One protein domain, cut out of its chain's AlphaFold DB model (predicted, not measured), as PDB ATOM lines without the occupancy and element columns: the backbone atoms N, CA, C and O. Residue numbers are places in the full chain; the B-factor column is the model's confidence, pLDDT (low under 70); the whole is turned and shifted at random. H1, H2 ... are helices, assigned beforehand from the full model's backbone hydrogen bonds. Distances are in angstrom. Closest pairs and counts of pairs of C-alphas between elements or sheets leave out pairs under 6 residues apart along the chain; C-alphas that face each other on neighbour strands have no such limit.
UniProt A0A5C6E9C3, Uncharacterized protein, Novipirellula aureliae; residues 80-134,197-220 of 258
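What this domain is: This is residues 80 to 134 and 197 to 220 of the 258 residues of an uncharacterized protein of Novipirellula aureliae (UniProt A0A5C6E9C3). Two small groups of short helices make a loose, flat model: H2 and H3 meet near their first residues as a wide V with H1 near its corner, and H4 and H5 make a second corner away from them. Residues 127 to 134 stick out from the first group, residues 214 to 220 from the second. The 79 printed residues hold five named helices, in the order H1 to H5, and no named strand: the class is all helix, with 45 residues in helices. The whole is loose, with a radius of gyration of the C-alphas of 14.9 A, and spans 47 by 36 by 15 A.

How they stand to each other: Start at the longest helix, H3, residues 120 to 133. With residues 122 to 126 alone it touches H2, residues 104 to 113; the closest C-alphas, of Asp 104 and Leu 122, are 6.8 A apart, and the helices run opposite ways at a steep tilt of 49 degrees. Look next at H1, residues 92 to 97, close but not clearly touching H3; the closest C-alphas, of Trp 96 and Leu 122, are 7.1 A apart. H4, residues 200 to 206, and H5, residues 210 to 217, are close but not clearly touching, at a steep tilt of 65 degrees; the closest C-alphas, of Ala 204 and Asn 210, are 6.2 A apart. H4 and H5 are apart from H1, H2 and H3. In these five helices every O i to N i+4 pair is within hydrogen-bond range.

Where its parts are: Find C-alpha 120 at (-75.203, 107.416, 51.908); from there H3 runs 20.4 A to C-alpha 133 at (-82.687, 122.452, 63.416). H2 is 14.3 A long and H5 10.8 A, ending at C-alpha 217, (-64.205, 105.914, 88.826). H4 measures 9.9 A and H1 8.6 A.

The domain as a whole: Residues 135 to 196 are not printed; C-alphas 134 and 197 are 42.0 A apart across the cut. The link H4 to H5 is tight. Confidence is under 70 at residues 132 to 134, 197 and 210 to 220.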
ATOM      1  N   PHE A  80     -60.340 107.046  54.084       91.94
ATOM      2  CA  PHE A  80     -61.141 107.693  55.125       91.94
ATOM      3  C   PHE A  80     -60.342 108.783  55.862       91.94
ATOM      4  O   PHE A  80     -59.120 108.678  55.951       91.94
ATOM      5  N   PRO A  81     -61.007 109.784  56.473       91.19
ATOM      6  CA  PRO A  81     -60.332 110.951  57.057       91.19
ATOM      7  C   PRO A  81     -59.296 110.628  58.140       91.19
ATOM      8  O   PRO A  81     -58.301 111.322  58.299       91.19
ATOM      9  N   CYS A  82     -59.524 109.566  58.913       89.38
ATOM     10  CA  CYS A  82     -58.642 109.165  60.012       89.38
ATOM     11  C   CYS A  82     -57.505 108.229  59.584       89.38
ATOM     12  O   CYS A  82     -56.868 107.617  60.450       89.38
ATOM     13  N   GLU A  83     -57.250 108.067  58.284       85.88
ATOM     14  CA  GLU A  83     -56.255 107.109  57.800       85.88
ATOM     15  C   GLU A  83     -54.841 107.391  58.305       85.88
ATOM     16  O   GLU A  83     -54.102 106.425  58.458       85.88
ATOM     17  N   ASP A  84     -54.540 108.631  58.707       81.56
ATOM     18  CA  ASP A  84     -53.253 109.060  59.280       81.56
ATOM     19  C   ASP A  84     -53.360 109.578  60.731       81.56
ATOM     20  O   ASP A  84     -52.394 110.064  61.311       81.56
ATOM     21  N   CYS A  85     -54.531 109.456  61.368       83.06
ATOM     22  CA  CYS A  85     -54.766 109.987  62.719       83.06
ATOM     23  C   CYS A  85     -54.353 109.017  63.849       83.06
ATOM     24  O   CYS A  85     -54.588 107.812  63.759       83.06
ATOM     25  N   PRO A  86     -53.877 109.487  65.014       81.44
ATOM     26  CA  PRO A  86     -53.483 108.604  66.119       81.44
ATOM     27  C   PRO A  86     -54.646 107.820  66.764       81.44
ATOM     28  O   PRO A  86     -54.404 106.937  67.580       81.44
ATOM     29  N   CYS A  87     -55.903 108.078  66.386       82.94
ATOM     30  CA  CYS A  87     -57.091 107.390  66.907       82.94
ATOM     31  C   CYS A  87     -57.207 105.908  66.497       82.94
ATOM     32  O   CYS A  87     -57.962 105.157  67.111       82.94
ATOM     33  N   GLY A  88     -56.472 105.472  65.466       79.00
ATOM     34  CA  GLY A  88     -56.356 104.053  65.105       79.00
ATOM     35  C   GLY A  88     -57.639 103.395  64.579       79.00
ATOM     36  O   GLY A  88     -57.905 102.233  64.893       79.00
ATOM     37  N   CYS A  89     -58.456 104.101  63.786       86.19
ATOM     38  CA  CYS A  89     -59.582 103.479  63.081       86.19
ATOM     39  C   CYS A  89     -59.095 102.339  62.167       86.19
ATOM     40  O   CYS A  89     -58.265 102.557  61.288       86.19
ATOM     41  N   ALA A  90     -59.625 101.130  62.375       78.44
ATOM     42  CA  ALA A  90     -59.205  99.936  61.638       78.44
ATOM     43  C   ALA A  90     -59.867  99.808  60.255       78.44
ATOM     44  O   ALA A  90     -59.267  99.250  59.343       78.44
ATOM     45  N   THR A  91     -61.094 100.318  60.090       86.25
ATOM     46  CA  THR A  91     -61.865 100.227  58.842       86.25
ATOM     47  C   THR A  91     -62.489 101.569  58.468       86.25
ATOM     48  O   THR A  91     -62.840 102.370  59.343       86.25
ATOM     49  N   ALA A  92     -62.668 101.797  57.162       90.62
ATOM     50  CA  ALA A  92     -63.338 102.988  56.647       90.62
ATOM     51  C   ALA A  92     -64.775 103.083  57.178       90.62
ATOM     52  O   ALA A  92     -65.172 104.129  57.680       90.62
ATOM     53  N   GLU A  93     -65.526 101.979  57.155       89.88
ATOM     54  CA  GLU A  93     -66.909 101.909  57.649       89.88
ATOM     55  C   GLU A  93     -67.036 102.404  59.095       89.88
ATOM     56  O   GLU A  93     -67.895 103.233  59.398       89.88
ATOM     57  N   PHE A  94     -66.128 101.967  59.976       89.81
ATOM     58  CA  PHE A  94     -66.105 102.422  61.364       89.81
ATOM     59  C   PHE A  94     -65.776 103.916  61.471       89.81
ATOM     60  O   PHE A  94     -66.371 104.625  62.285       89.81
ATOM     61  N   CYS A  95     -64.846 104.410  60.645       91.81
ATOM     62  CA  CYS A  95     -64.483 105.825  60.612       91.81
ATOM     63  C   CYS A  95     -65.663 106.712  60.185       91.81
ATOM     64  O   CYS A  95     -65.948 107.733  60.818       91.81
ATOM     65  N   TRP A  96     -66.371 106.321  59.129       92.56
ATOM     66  CA  TRP A  96     -67.523 107.068  58.636       92.56
ATOM     67  C   TRP A  96     -68.682 107.041  59.638       92.56
ATOM     68  O   TRP A  96     -69.257 108.090  59.919       92.56
ATOM     69  N   ASP A  97     -68.979 105.885  60.239       91.44
ATOM     70  CA  ASP A  97     -70.145 105.714  61.113       91.44
ATOM     71  C   ASP A  97     -69.938 106.233  62.546       91.44
ATOM     72  O   ASP A  97     -70.753 107.018  63.039       91.44
ATOM     73  N   LYS A  98     -68.853 105.810  63.212       88.50
ATOM     74  CA  LYS A  98     -68.702 105.927  64.677       88.50
ATOM     75  C   LYS A  98     -67.558 106.818  65.138       88.50
ATOM     76  O   LYS A  98     -67.554 107.238  66.293       88.50
ATOM     77  N   CYS A  99     -66.576 107.094  64.283       89.94
ATOM     78  CA  CYS A  99     -65.429 107.897  64.695       89.94
ATOM     79  C   CYS A  99     -65.836 109.346  64.989       89.94
ATOM     80  O   CYS A  99     -66.558 109.970  64.208       89.94
ATOM     81  N   CYS A 100     -65.328 109.867  66.106       87.88
ATOM     82  CA  CYS A 100     -65.604 111.205  66.619       87.88
ATOM     83  C   CYS A 100     -64.484 112.221  66.335       87.88
ATOM     84  O   CYS A 100     -64.560 113.340  66.828       87.88
ATOM     85  N   CYS A 101     -63.431 111.851  65.594       89.44
ATOM     86  CA  CYS A 101     -62.306 112.756  65.316       89.44
ATOM     87  C   CYS A 101     -62.679 113.941  64.419       89.44
ATOM     88  O   CYS A 101     -62.058 114.991  64.528       89.44
ATOM     89  N   TYR A 102     -63.668 113.755  63.546       90.88
ATOM     90  CA  TYR A 102     -64.178 114.771  62.629       90.88
ATOM     91  C   TYR A 102     -65.700 114.803  62.718       90.88
ATOM     92  O   TYR A 102     -66.337 113.750  62.854       90.88
ATOM     93  N   SER A 103     -66.280 115.996  62.614       91.88
ATOM     94  CA  SER A 103     -67.726 116.158  62.466       91.88
ATOM     95  C   SER A 103     -68.204 115.585  61.130       91.88
ATOM     96  O   SER A 103     -67.438 115.481  60.171       91.88
ATOM     97  N   ASP A 104     -69.484 115.223  61.034       93.75
ATOM     98  CA  ASP A 104     -70.023 114.659  59.793       93.75
ATOM     99  C   ASP A 104     -69.880 115.635  58.607       93.75
ATOM    100  O   ASP A 104     -69.650 115.207  57.477       93.75
ATOM    101  N   GLU A 105     -69.940 116.950  58.850       93.38
ATOM    102  CA  GLU A 105     -69.713 117.964  57.813       93.38
ATOM    103  C   GLU A 105     -68.260 118.006  57.338       93.38
ATOM    104  O   GLU A 105     -68.011 118.095  56.138       93.38
ATOM    105  N   GLU A 106     -67.298 117.924  58.259       94.19
ATOM    106  CA  GLU A 106     -65.873 117.858  57.917       94.19
ATOM    107  C   GLU A 106     -65.539 116.562  57.185       94.19
ATOM    108  O   GLU A 106     -64.752 116.582  56.243       94.19
ATOM    109  N   LYS A 107     -66.179 115.449  57.558       94.38
ATOM    110  CA  LYS A 107     -66.053 114.176  56.839       94.38
ATOM    111  C   LYS A 107     -66.521 114.307  55.388       94.38
ATOM    112  O   LYS A 107     -65.850 113.785  54.504       94.38
ATOM    113  N   LEU A 108     -67.635 115.004  55.132       94.06
ATOM    114  CA  LEU A 108     -68.096 115.267  53.763       94.06
ATOM    115  C   LEU A 108     -67.153 116.187  52.989       94.06
ATOM    116  O   LEU A 108     -66.870 115.895  51.833       94.06
ATOM    117  N   ARG A 109     -66.656 117.263  53.610       94.44
ATOM    118  CA  ARG A 109     -65.686 118.164  52.959       94.44
ATOM    119  C   ARG A 109     -64.405 117.423  52.598       94.44
ATOM    120  O   ARG A 109     -63.965 117.493  51.465       94.44
ATOM    121  N   TRP A 110     -63.878 116.622  53.523       94.38
ATOM    122  CA  TRP A 110     -62.713 115.782  53.254       94.38
ATOM    123  C   TRP A 110     -62.962 114.806  52.096       94.38
ATOM    124  O   TRP A 110     -62.058 114.569  51.297       94.38
ATOM    125  N   ALA A 111     -64.172 114.240  52.007       93.88
ATOM    126  CA  ALA A 111     -64.554 113.332  50.927       93.88
ATOM    127  C   ALA A 111     -64.533 114.043  49.566       93.88
ATOM    128  O   ALA A 111     -63.983 113.497  48.613       93.88
ATOM    129  N   ASP A 112     -65.070 115.263  49.510       93.88
ATOM    130  CA  ASP A 112     -65.068 116.126  48.325       93.88
ATOM    131  C   ASP A 112     -63.633 116.498  47.913       93.88
ATOM    132  O   ASP A 112     -63.218 116.219  46.789       93.88
ATOM    133  N   ASP A 113     -62.826 116.973  48.869       94.94
ATOM    134  CA  ASP A 113     -61.422 117.360  48.657       94.94
ATOM    135  C   ASP A 113     -60.546 116.193  48.160       94.94
ATOM    136  O   ASP A 113     -59.568 116.397  47.443       94.94
ATOM    137  N   ASN A 114     -60.875 114.955  48.550       91.75
ATOM    138  CA  ASN A 114     -60.123 113.751  48.178       91.75
ATOM    139  C   ASN A 114     -60.785 112.934  47.056       91.75
ATOM    140  O   ASN A 114     -60.282 111.854  46.732       91.75
ATOM    141  N   GLY A 115     -61.902 113.401  46.485       91.56
ATOM    142  CA  GLY A 115     -62.647 112.686  45.442       91.56
ATOM    143  C   GLY A 115     -63.172 111.310  45.877       91.56
ATOM    144  O   GLY A 115     -63.315 110.406  45.053       91.56
ATOM    145  N   VAL A 116     -63.426 111.113  47.173       91.94
ATOM    146  CA  VAL A 116     -63.932 109.857  47.741       91.94
ATOM    147  C   VAL A 116     -65.448 109.941  47.863       91.94
ATOM    148  O   VAL A 116     -65.978 110.896  48.421       91.94
ATOM    149  N   GLN A 117     -66.169 108.921  47.397       91.50
ATOM    150  CA  GLN A 117     -67.623 108.892  47.538       91.50
ATOM    151  C   GLN A 117     -68.019 108.630  49.006       91.50
ATOM    152  O   GLN A 117     -67.702 107.560  49.539       91.50
ATOM    153  N   PRO A 118     -68.722 109.562  49.680       92.06
ATOM    154  CA  PRO A 118     -69.138 109.362  51.060       92.06
ATOM    155  C   PRO A 118     -70.282 108.335  51.141       92.06
ATOM    156  O   PRO A 118     -71.147 108.293  50.260       92.06
ATOM    157  N   PRO A 119     -70.364 107.532  52.217       93.00
ATOM    158  CA  PRO A 119     -71.474 106.605  52.404       93.00
ATOM    159  C   PRO A 119     -72.821 107.328  52.538       93.00
ATOM    160  O   PRO A 119     -72.945 108.312  53.274       93.00
ATOM    161  N   GLY A 120     -73.872 106.792  51.910       92.12
ATOM    162  CA  GLY A 120     -75.203 107.416  51.908       92.12
ATOM    163  C   GLY A 120     -75.805 107.637  53.304       92.12
ATOM    164  O   GLY A 120     -76.543 108.600  53.513       92.12
ATOM    165  N   PHE A 121     -75.445 106.809  54.294       93.19
ATOM    166  CA  PHE A 121     -75.916 106.979  55.674       93.19
ATOM    167  C   PHE A 121     -75.418 108.280  56.319       93.19
ATOM    168  O   PHE A 121     -76.119 108.850  57.155       93.19
ATOM    169  N   LEU A 122     -74.229 108.759  55.940       92.94
ATOM    170  CA  LEU A 122     -73.637 109.968  56.507       92.94
ATOM    171  C   LEU A 122     -74.338 111.217  55.956       92.94
ATOM    172  O   LEU A 122     -74.697 112.119  56.712       92.94
ATOM    173  N   VAL A 123     -74.643 111.211  54.655       92.00
ATOM    174  CA  VAL A 123     -75.441 112.263  54.006       92.00
ATOM    175  C   VAL A 123     -76.851 112.316  54.603       92.00
ATOM    176  O   VAL A 123     -77.314 113.390  54.989       92.00
ATOM    177  N   ALA A 124     -77.513 111.165  54.763       92.00
ATOM    178  CA  ALA A 124     -78.845 111.092  55.366       92.00
ATOM    179  C   ALA A 124     -78.857 111.588  56.826       92.00
ATOM    180  O   ALA A 124     -79.780 112.295  57.242       92.00
ATOM    181  N   ARG A 125     -77.818 111.259  57.608       91.31
ATOM    182  CA  ARG A 125     -77.655 111.721  58.996       91.31
ATOM    183  C   ARG A 125     -77.539 113.241  59.079       91.31
ATOM    184  O   ARG A 125     -78.233 113.853  59.891       91.31
ATOM    185  N   LEU A 126     -76.734 113.849  58.211       90.75
ATOM    186  CA  LEU A 126     -76.596 115.304  58.139       90.75
ATOM    187  C   LEU A 126     -77.876 116.000  57.685       90.75
ATOM    188  O   LEU A 126     -78.258 117.013  58.267       90.75
ATOM    189  N   GLN A 127     -78.566 115.453  56.684       89.31
ATOM    190  CA  GLN A 127     -79.854 115.987  56.238       89.31
ATOM    191  C   GLN A 127     -80.891 115.953  57.365       89.31
ATOM    192  O   GLN A 127     -81.588 116.942  57.586       89.31
ATOM    193  N   LYS A 128     -80.944 114.860  58.135       88.88
ATOM    194  CA  LYS A 128     -81.819 114.748  59.309       88.88
ATOM    195  C   LYS A 128     -81.451 115.752  60.407       88.88
ATOM    196  O   LYS A 128     -82.343 116.362  60.989       88.88
ATOM    197  N   ALA A 129     -80.161 115.950  60.681       85.56
ATOM    198  CA  ALA A 129     -79.703 116.932  61.664       85.56
ATOM    199  C   ALA A 129     -80.075 118.369  61.252       85.56
ATOM    200  O   ALA A 129     -80.614 119.122  62.062       85.56
ATOM    201  N   LYS A 130     -79.879 118.719  59.974       82.31
ATOM    202  CA  LYS A 130     -80.262 120.025  59.411       82.31
ATOM    203  C   LYS A 130     -81.778 120.231  59.393       82.31
ATOM    204  O   LYS A 130     -82.242 121.313  59.731       82.31
ATOM    205  N   GLY A 131     -82.550 119.191  59.074       74.56
ATOM    206  CA  GLY A 131     -84.016 119.231  59.094       74.56
ATOM    207  C   GLY A 131     -84.629 119.320  60.497       74.56
ATOM    208  O   GLY A 131     -85.719 119.855  60.652       74.56
ATOM    209  N   ASN A 132     -83.935 118.848  61.537       65.50
ATOM    210  CA  ASN A 132     -84.389 119.014  62.922       65.50
ATOM    211  C   ASN A 132     -84.084 120.416  63.479       65.50
ATOM    212  O   ASN A 132     -84.829 120.908  64.323       65.50
ATOM    213  N   LEU A 133     -83.030 121.084  63.001       58.47
ATOM    214  CA  LEU A 133     -82.687 122.452  63.416       58.47
ATOM    215  C   LEU A 133     -83.711 123.495  62.935       58.47
ATOM    216  O   LEU A 133     -83.912 124.509  63.605       58.47
ATOM    217  N   THR A 134     -84.414 123.237  61.826       54.44
ATOM    218  CA  THR A 134     -85.469 124.133  61.319       54.44
ATOM    219  C   THR A 134     -86.785 124.043  62.100       54.44
ATOM    220  O   THR A 134     -87.620 124.931  61.956       54.44
ATOM    221  N   TRP A 197     -48.262 104.468  65.363       68.62
ATOM    222  CA  TRP A 197     -48.534 104.836  66.746       68.62
ATOM    223  C   TRP A 197     -50.024 105.131  66.916       68.62
ATOM    224  O   TRP A 197     -50.590 105.970  66.214       68.62
ATOM    225  N   VAL A 198     -50.667 104.410  67.831       75.75
ATOM    226  CA  VAL A 198     -52.072 104.617  68.189       75.75
ATOM    227  C   VAL A 198     -52.126 105.107  69.627       75.75
ATOM    228  O   VAL A 198     -51.705 104.403  70.545       75.75
ATOM    229  N   CYS A 199     -52.659 106.309  69.831       78.12
ATOM    230  CA  CYS A 199     -52.920 106.832  71.165       78.12
ATOM    231  C   CYS A 199     -54.157 106.119  71.723       78.12
ATOM    232  O   CYS A 199     -55.273 106.322  71.241       78.12
ATOM    233  N   LEU A 200     -53.957 105.269  72.737       75.56
ATOM    234  CA  LEU A 200     -55.036 104.476  73.338       75.56
ATOM    235  C   LEU A 200     -56.177 105.348  73.869       75.56
ATOM    236  O   LEU A 200     -57.332 104.943  73.780       75.56
ATOM    237  N   GLU A 201     -55.868 106.542  74.375       77.69
ATOM    238  CA  GLU A 201     -56.872 107.495  74.845       77.69
ATOM    239  C   GLU A 201     -57.832 107.914  73.720       77.69
ATOM    240  O   GLU A 201     -59.051 107.829  73.873       77.69
ATOM    241  N   ASP A 202     -57.302 108.299  72.560       78.31
ATOM    242  CA  ASP A 202     -58.119 108.734  71.426       78.31
ATOM    243  C   ASP A 202     -58.871 107.563  70.790       78.31
ATOM    244  O   ASP A 202     -60.057 107.680  70.469       78.31
ATOM    245  N   ALA A 203     -58.235 106.392  70.707       81.06
ATOM    246  CA  ALA A 203     -58.905 105.162  70.295       81.06
ATOM    247  C   ALA A 203     -60.064 104.796  71.244       81.06
ATOM    248  O   ALA A 203     -61.136 104.375  70.797       81.06
ATOM    249  N   ALA A 204     -59.881 104.986  72.554       79.19
ATOM    250  CA  ALA A 204     -60.902 104.736  73.567       79.19
ATOM    251  C   ALA A 204     -62.064 105.735  73.476       79.19
ATOM    252  O   ALA A 204     -63.222 105.315  73.584       79.19
ATOM    253  N   LYS A 205     -61.787 107.021  73.211       80.44
ATOM    254  CA  LYS A 205     -62.821 108.036  72.936       80.44
ATOM    255  C   LYS A 205     -63.682 107.625  71.740       80.44
ATOM    256  O   LYS A 205     -64.902 107.562  71.871       80.44
ATOM    257  N   CYS A 206     -63.060 107.235  70.626       80.31
ATOM    258  CA  CYS A 206     -63.775 106.789  69.423       80.31
ATOM    259  C   CYS A 206     -64.578 105.493  69.620       80.31
ATOM    260  O   CYS A 206     -65.534 105.244  68.889       80.31
ATOM    261  N   ARG A 207     -64.209 104.654  70.596       78.75
ATOM    262  CA  ARG A 207     -64.947 103.427  70.945       78.75
ATOM    263  C   ARG A 207     -65.987 103.628  72.053       78.75
ATOM    264  O   ARG A 207     -66.609 102.656  72.468       78.75
ATOM    265  N   GLY A 208     -66.175 104.856  72.546       73.81
ATOM    266  CA  GLY A 208     -67.108 105.157  73.638       73.81
ATOM    267  C   GLY A 208     -66.666 104.614  75.004       73.81
ATOM    268  O   GLY A 208     -67.441 104.627  75.957       73.81
ATOM    269  N   ILE A 209     -65.414 104.162  75.126       74.31
ATOM    270  CA  ILE A 209     -64.864 103.561  76.351       74.31
ATOM    271  C   ILE A 209     -64.620 104.629  77.433       74.31
ATOM    272  O   ILE A 209     -64.522 104.297  78.609       74.31
ATOM    273  N   ASN A 210     -64.605 105.921  77.081       67.25
ATOM    274  CA  ASN A 210     -64.493 107.005  78.065       67.25
ATOM    275  C   ASN A 210     -65.596 106.921  79.151       67.25
ATOM    276  O   ASN A 210     -65.323 107.080  80.339       67.25
ATOM    277  N   ALA A 211     -66.817 106.526  78.770       63.00
ATOM    278  CA  ALA A 211     -67.924 106.337  79.712       63.00
ATOM    279  C   ALA A 211     -67.669 105.203  80.728       63.00
ATOM    280  O   ALA A 211     -68.102 105.277  81.881       63.00
ATOM    281  N   ILE A 212     -66.932 104.163  80.322       67.19
ATOM    282  CA  ILE A 212     -66.607 103.017  81.181       67.19
ATOM    283  C   ILE A 212     -65.660 103.457  82.303       67.19
ATOM    284  O   ILE A 212     -65.872 103.087  83.456       67.19
ATOM    285  N   TRP A 213     -64.676 104.309  82.003       64.44
ATOM    286  CA  TRP A 213     -63.771 104.857  83.017       64.44
ATOM    287  C   TRP A 213     -64.486 105.797  83.988       64.44
ATOM    288  O   TRP A 213     -64.226 105.718  85.185       64.44
ATOM    289  N   THR A 214     -65.442 106.609  83.527       66.50
ATOM    290  CA  THR A 214     -66.260 107.433  84.439       66.50
ATOM    291  C   THR A 214     -67.152 106.592  85.355       66.50
ATOM    292  O   THR A 214     -67.296 106.908  86.532       66.50
ATOM    293  N   MET A 215     -67.698 105.482  84.849       59.34
ATOM    294  CA  MET A 215     -68.493 104.538  85.643       59.34
ATOM    295  C   MET A 215     -67.637 103.778  86.664       59.34
ATOM    296  O   MET A 215     -68.047 103.616  87.809       59.34
ATOM    297  N   LEU A 216     -66.431 103.351  86.280       62.75
ATOM    298  CA  LEU A 216     -65.489 102.677  87.179       62.75
ATOM    299  C   LEU A 216     -64.882 103.633  88.213       62.75
ATOM    300  O   LEU A 216     -64.680 103.230  89.351       62.75
ATOM    301  N   ALA A 217     -64.640 104.897  87.866       64.00
ATOM    302  CA  ALA A 217     -64.205 105.914  88.826       64.00
ATOM    303  C   ALA A 217     -65.308 106.252  89.846       64.00
ATOM    304  O   ALA A 217     -65.014 106.546  91.002       64.00
ATOM    305  N   ALA A 218     -66.579 106.161  89.439       61.41
ATOM    306  CA  ALA A 218     -67.725 106.283  90.335       61.41
ATOM    307  C   ALA A 218     -67.951 105.033  91.206       61.41
ATOM    308  O   ALA A 218     -68.688 105.107  92.192       61.41
ATOM    309  N   ALA A 219     -67.304 103.902  90.898       61.53
ATOM    310  CA  ALA A 219     -67.215 102.764  91.805       61.53
ATOM    311  C   ALA A 219     -66.207 103.097  92.914       61.53
ATOM    312  O   ALA A 219     -65.091 102.583  92.976       61.53
ATOM    313  N   ILE A 220     -66.614 104.017  93.786       58.97
ATOM    314  CA  ILE A 220     -65.910 104.350  95.013       58.97
ATOM    315  C   ILE A 220     -65.769 103.032  95.774       58.97
ATOM    316  O   ILE A 220     -66.766 102.434  96.187       58.97
TER     317      ILE A 220